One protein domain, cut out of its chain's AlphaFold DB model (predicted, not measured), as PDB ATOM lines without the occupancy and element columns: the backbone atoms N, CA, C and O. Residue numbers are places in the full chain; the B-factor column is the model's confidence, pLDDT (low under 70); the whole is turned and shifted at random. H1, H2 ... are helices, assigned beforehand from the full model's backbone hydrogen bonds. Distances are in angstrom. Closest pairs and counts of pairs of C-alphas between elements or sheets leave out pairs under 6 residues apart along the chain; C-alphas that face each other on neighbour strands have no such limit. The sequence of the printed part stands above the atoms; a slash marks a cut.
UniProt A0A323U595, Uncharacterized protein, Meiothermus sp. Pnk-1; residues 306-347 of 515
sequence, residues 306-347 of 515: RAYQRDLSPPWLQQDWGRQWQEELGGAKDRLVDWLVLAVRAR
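What this domain is: This is residues 306 to 347 of the 515 residues of an uncharacterized protein of Meiothermus sp. Pnk-1 (UniProt A0A323U595). One long straight helix, H2, makes most of the length of the printed part, and the stretch before it folds back so that the short helix H1 packs on residues 323 to 334 of H2. Residues 335 to 347, of which 335 to 345 belong to H2, stick out free. The printed part has 42 residues, with two named helices, H1 then H2, and no named strand; the class is all helix. It is loose, with a radius of gyration of the C-alphas of 13.1 A, and spans 43 by 15 by 9 A, a rod.

Where its parts are: H2 covers residues 320 to 345 and is 37.3 A long, from C-alpha 320 at (-24.857, 8.296, -37.177) to C-alpha 345 at (-48.941, -16.963, -24.046). H1 covers residues 306 to 311, 9.0 A, and begins at C-alpha 306 at (-31.720, -3.597, -32.664).

How they stand to each other: H2 touches H1 with residues 323 to 334 alone; the closest C-alphas, those of Gly 330 and Arg 306, are 3.8 A apart. They run opposite ways at a steep tilt of 48 degrees. In H2 every O i to N i+4 pair is within hydrogen-bond range; in H1, 1 of 2.

The domain as a whole: The C-alphas farthest apart, those of Trp 316 and Arg 347, are 43.1 A apart. The link from H1 to H2, 8 residues, is short. The printed part has no cut, and no printed residue is under 70 in pLDDT.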
ATOM      1  N   ARG A 306     -32.476  -4.859 -32.719       82.12
ATOM      2  CA  ARG A 306     -31.720  -3.597 -32.664       82.12
ATOM      3  C   ARG A 306     -30.204  -3.776 -32.842       82.12
ATOM      4  O   ARG A 306     -29.603  -3.049 -33.627       82.12
ATOM      5  N   ALA A 307     -29.588  -4.723 -32.140       79.81
ATOM      6  CA  ALA A 307     -28.157  -5.005 -32.241       79.81
ATOM      7  C   ALA A 307     -27.830  -5.801 -33.513       79.81
ATOM      8  O   ALA A 307     -26.978  -5.395 -34.301       79.81
ATOM      9  N   TYR A 308     -28.576  -6.877 -33.770       83.75
ATOM     10  CA  TYR A 308     -28.344  -7.764 -34.912       83.75
ATOM     11  C   TYR A 308     -28.433  -7.036 -36.266       83.75
ATOM     12  O   TYR A 308     -27.611  -7.234 -37.162       83.75
ATOM     13  N   GLN A 309     -29.416  -6.146 -36.420       87.00
ATOM     14  CA  GLN A 309     -29.639  -5.400 -37.657       87.00
ATOM     15  C   GLN A 309     -28.553  -4.353 -37.920       87.00
ATOM     16  O   GLN A 309     -28.177  -4.130 -39.074       87.00
ATOM     17  N   ARG A 310     -28.023  -3.729 -36.865       83.56
ATOM     18  CA  ARG A 310     -26.882  -2.816 -36.968       83.56
ATOM     19  C   ARG A 310     -25.642  -3.562 -37.457       83.56
ATOM     20  O   ARG A 310     -24.983  -3.091 -38.380       83.56
ATOM     21  N   ASP A 311     -25.375  -4.731 -36.889       85.25
ATOM     22  CA  ASP A 311     -24.159  -5.494 -37.176       85.25
ATOM     23  C   ASP A 311     -24.162  -6.086 -38.602       85.25
ATOM     24  O   ASP A 311     -23.114  -6.187 -39.236       85.25
ATOM     25  N   LEU A 312     -25.343  -6.390 -39.158       88.62
ATOM     26  CA  LEU A 312     -25.510  -6.803 -40.560       88.62
ATOM     27  C   LEU A 312     -25.552  -5.645 -41.570       88.62
ATOM     28  O   LEU A 312     -25.550  -5.881 -42.781       88.62
ATOM     29  N   SER A 313     -25.646  -4.396 -41.109       90.19
ATOM     30  CA  SER A 313     -25.772  -3.252 -42.011       90.19
ATOM     31  C   SER A 313     -24.456  -2.975 -42.741       90.19
ATOM     32  O   SER A 313     -23.394  -3.041 -42.126       90.19
ATOM     33  N   PRO A 314     -24.481  -2.605 -44.032       93.25
ATOM     34  CA  PRO A 314     -23.270  -2.220 -44.748       93.25
ATOM     35  C   PRO A 314     -22.633  -0.955 -44.132       93.25
ATOM     36  O   PRO A 314     -23.361  -0.119 -43.592       93.25
ATOM     37  N   PRO A 315     -21.304  -0.746 -44.253       93.50
ATOM     38  CA  PRO A 315     -20.589   0.318 -43.529       93.50
ATOM     39  C   PRO A 315     -21.143   1.737 -43.727       93.50
ATOM     40  O   PRO A 315     -21.133   2.544 -42.800       93.50
ATOM     41  N   TRP A 316     -21.676   2.046 -44.913       92.44
ATOM     42  CA  TRP A 316     -22.280   3.352 -45.206       92.44
ATOM     43  C   TRP A 316     -23.547   3.630 -44.379       92.44
ATOM     44  O   TRP A 316     -23.871   4.787 -44.129       92.44
ATOM     45  N   LEU A 317     -24.239   2.582 -43.926       90.38
ATOM     46  CA  LEU A 317     -25.473   2.658 -43.144       90.38
ATOM     47  C   LEU A 317     -25.219   2.545 -41.630       90.38
ATOM     48  O   LEU A 317     -26.137   2.713 -40.839       90.38
ATOM     49  N   GLN A 318     -23.976   2.292 -41.209       91.06
ATOM     50  CA  GLN A 318     -23.583   2.244 -39.792       91.06
ATOM     51  C   GLN A 318     -23.185   3.619 -39.215       91.06
ATOM     52  O   GLN A 318     -22.887   3.726 -38.018       91.06
ATOM     53  N   GLN A 319     -23.161   4.658 -40.059       91.38
ATOM     54  CA  GLN A 319     -22.920   6.050 -39.659       91.38
ATOM     55  C   GLN A 319     -24.106   6.623 -38.869       91.38
ATOM     56  O   GLN A 319     -25.179   6.035 -38.891       91.38
ATOM     57  N   ASP A 320     -23.939   7.769 -38.205       93.69
ATOM     58  CA  ASP A 320     -24.857   8.296 -37.177       93.69
ATOM     59  C   ASP A 320     -26.351   8.203 -37.527       93.69
ATOM     60  O   ASP A 320     -27.123   7.578 -36.800       93.69
ATOM     61  N   TRP A 321     -26.762   8.753 -38.674       91.75
ATOM     62  CA  TRP A 321     -28.165   8.730 -39.104       91.75
ATOM     63  C   TRP A 321     -28.656   7.336 -39.498       91.75
ATOM     64  O   TRP A 321     -29.780   6.957 -39.174       91.75
ATOM     65  N   GLY A 322     -27.813   6.561 -40.181       91.88
ATOM     66  CA  GLY A 322     -28.138   5.190 -40.565       91.88
ATOM     67  C   GLY A 322     -28.264   4.280 -39.346       91.88
ATOM     68  O   GLY A 322     -29.212   3.508 -39.250       91.88
ATOM     69  N   ARG A 323     -27.374   4.446 -38.365       87.75
ATOM     70  CA  ARG A 323     -27.392   3.737 -37.087       87.75
ATOM     71  C   ARG A 323     -28.664   4.032 -36.307       87.75
ATOM     72  O   ARG A 323     -29.341   3.085 -35.931       87.75
ATOM     73  N   GLN A 324     -29.014   5.306 -36.118       89.38
ATOM     74  CA  GLN A 324     -30.247   5.683 -35.417       89.38
ATOM     75  C   GLN A 324     -31.480   5.082 -36.099       89.38
ATOM     76  O   GLN A 324     -32.332   4.484 -35.444       89.38
ATOM     77  N   TRP A 325     -31.549   5.164 -37.431       91.81
ATOM     78  CA  TRP A 325     -32.643   4.561 -38.189       91.81
ATOM     79  C   TRP A 325     -32.709   3.033 -38.017       91.81
ATOM     80  O   TRP A 325     -33.790   2.483 -37.795       91.81
ATOM     81  N   GLN A 326     -31.565   2.340 -38.070       91.12
ATOM     82  CA  GLN A 326     -31.502   0.891 -37.859       91.12
ATOM     83  C   GLN A 326     -31.881   0.490 -36.433       91.12
ATOM     84  O   GLN A 326     -32.551  -0.526 -36.244       91.12
ATOM     85  N   GLU A 327     -31.482   1.273 -35.433       86.19
ATOM     86  CA  GLU A 327     -31.789   1.004 -34.029       86.19
ATOM     87  C   GLU A 327     -33.283   1.156 -33.721       86.19
ATOM     88  O   GLU A 327     -33.836   0.363 -32.949       86.19
ATOM     89  N   GLU A 328     -33.951   2.126 -34.347       89.94
ATOM     90  CA  GLU A 328     -35.402   2.297 -34.254       89.94
ATOM     91  C   GLU A 328     -36.159   1.182 -34.976       89.94
ATOM     92  O   GLU A 328     -37.085   0.588 -34.414       89.94
ATOM     93  N   LEU A 329     -35.738   0.830 -36.194       92.12
ATOM     94  CA  LEU A 329     -36.365  -0.252 -36.951       92.12
ATOM     95  C   LEU A 329     -36.171  -1.616 -36.267       92.12
ATOM     96  O   LEU A 329     -37.112  -2.407 -36.189       92.12
ATOM     97  N   GLY A 330     -34.977  -1.888 -35.741       88.75
ATOM     98  CA  GLY A 330     -34.699  -3.089 -34.956       88.75
ATOM     99  C   GLY A 330     -35.482  -3.108 -33.642       88.75
ATOM    100  O   GLY A 330     -36.098  -4.119 -33.323       88.75
ATOM    101  N   GLY A 331     -35.582  -1.969 -32.948       87.12
ATOM    102  CA  GLY A 331     -36.420  -1.833 -31.753       87.12
ATOM    103  C   GLY A 331     -37.910  -2.075 -32.027       87.12
ATOM    104  O   GLY A 331     -38.606  -2.671 -31.208       87.12
ATOM    105  N   ALA A 332     -38.414  -1.678 -33.198       89.44
ATOM    106  CA  ALA A 332     -39.779  -1.996 -33.616       89.44
ATOM    107  C   ALA A 332     -39.991  -3.504 -33.837       89.44
ATOM    108  O   ALA A 332     -41.027  -4.036 -33.438       89.44
ATOM    109  N   LYS A 333     -39.010  -4.205 -34.421       88.62
ATOM    110  CA  LYS A 333     -39.045  -5.672 -34.556       88.62
ATOM    111  C   LYS A 333     -38.974  -6.364 -33.202       88.62
ATOM    112  O   LYS A 333     -39.671  -7.350 -32.996       88.62
ATOM    113  N   ASP A 334     -38.178  -5.830 -32.283       85.56
ATOM    114  CA  ASP A 334     -38.086  -6.365 -30.934       85.56
ATOM    115  C   ASP A 334     -39.437  -6.326 -30.220       85.56
ATOM    116  O   ASP A 334     -39.892  -7.376 -29.773       85.56
ATOM    117  N   ARG A 335     -40.121  -5.173 -30.242       87.62
ATOM    118  CA  ARG A 335     -41.483  -5.033 -29.697       87.62
ATOM    119  C   ARG A 335     -42.482  -5.977 -30.360       87.62
ATOM    120  O   ARG A 335     -43.340  -6.533 -29.685       87.62
ATOM    121  N   LEU A 336     -42.377  -6.169 -31.678       89.50
ATOM    122  CA  LEU A 336     -43.242  -7.103 -32.399       89.50
ATOM    123  C   LEU A 336     -43.052  -8.542 -31.905       89.50
ATOM    124  O   LEU A 336     -44.038  -9.252 -31.729       89.50
ATOM    125  N   VAL A 337     -41.810  -8.974 -31.677       86.50
ATOM    126  CA  VAL A 337     -41.536 -10.303 -31.110       86.50
ATOM    127  C   VAL A 337     -42.149 -10.428 -29.721       86.50
ATOM    128  O   VAL A 337     -42.810 -11.427 -29.452       86.50
ATOM    129  N   ASP A 338     -42.005  -9.409 -28.877       83.56
ATOM    130  CA  ASP A 338     -42.547  -9.433 -27.516       83.56
ATOM    131  C   ASP A 338     -44.082  -9.537 -27.546       83.56
ATOM    132  O   ASP A 338     -44.672 -10.374 -26.860       83.56
ATOM    133  N   TRP A 339     -44.743  -8.776 -28.426       84.12
ATOM    134  CA  TRP A 339     -46.187  -8.882 -28.650       84.12
ATOM    135  C   TRP A 339     -46.610 -10.250 -29.186       84.12
ATOM    136  O   TRP A 339     -47.641 -10.769 -28.765       84.12
ATOM    137  N   LEU A 340     -45.832 -10.859 -30.084       89.38
ATOM    138  CA  LEU A 340     -46.114 -12.205 -30.586       89.38
ATOM    139  C   LEU A 340     -45.987 -13.255 -29.479       89.38
ATOM    140  O   LEU A 340     -46.847 -14.128 -29.367       89.38
ATOM    141  N   VAL A 341     -44.961 -13.158 -28.632       86.50
ATOM    142  CA  VAL A 341     -44.790 -14.049 -27.475       86.50
ATOM    143  C   VAL A 341     -45.959 -13.890 -26.506       86.50
ATOM    144  O   VAL A 341     -46.544 -14.893 -26.094       86.50
ATOM    145  N   LEU A 342     -46.352 -12.653 -26.186       84.44
ATOM    146  CA  LEU A 342     -47.512 -12.379 -25.336       84.44
ATOM    147  C   LEU A 342     -48.811 -12.913 -25.947       84.44
ATOM    148  O   LEU A 342     -49.588 -13.551 -25.243       84.44
ATOM    149  N   ALA A 343     -49.024 -12.738 -27.252       88.25
ATOM    150  CA  ALA A 343     -50.199 -13.265 -27.946       88.25
ATOM    151  C   ALA A 343     -50.259 -14.800 -27.899       88.25
ATOM    152  O   ALA A 343     -51.326 -15.379 -27.690       88.25
ATOM    153  N   VAL A 344     -49.115 -15.477 -28.047       90.50
ATOM    154  CA  VAL A 344     -49.033 -16.937 -27.914       90.50
ATOM    155  C   VAL A 344     -49.309 -17.363 -26.472       90.50
ATOM    156  O   VAL A 344     -50.114 -18.269 -26.259       90.50
ATOM    157  N   ARG A 345     -48.706 -16.697 -25.478       87.06
ATOM    158  CA  ARG A 345     -48.941 -16.963 -24.046       87.06
ATOM    159  C   ARG A 345     -50.405 -16.763 -23.660       87.06
ATOM    160  O   ARG A 345     -50.961 -17.611 -22.969       87.06
ATOM    161  N   ALA A 346     -51.047 -15.720 -24.184       90.12
ATOM    162  CA  ALA A 346     -52.453 -15.404 -23.946       90.12
ATOM    163  C   ALA A 346     -53.426 -16.511 -24.378       90.12
ATOM    164  O   ALA A 346     -54.569 -16.524 -23.934       90.12
ATOM    165  N   ARG A 347     -52.986 -17.472 -25.200       88.88
ATOM    166  CA  ARG A 347     -53.794 -18.629 -25.607       88.88
ATOM    167  C   ARG A 347     -53.795 -19.770 -24.582       88.88
ATOM    168  O   ARG A 347     -54.678 -20.629 -24.628       88.88
TER     169      ARG A 347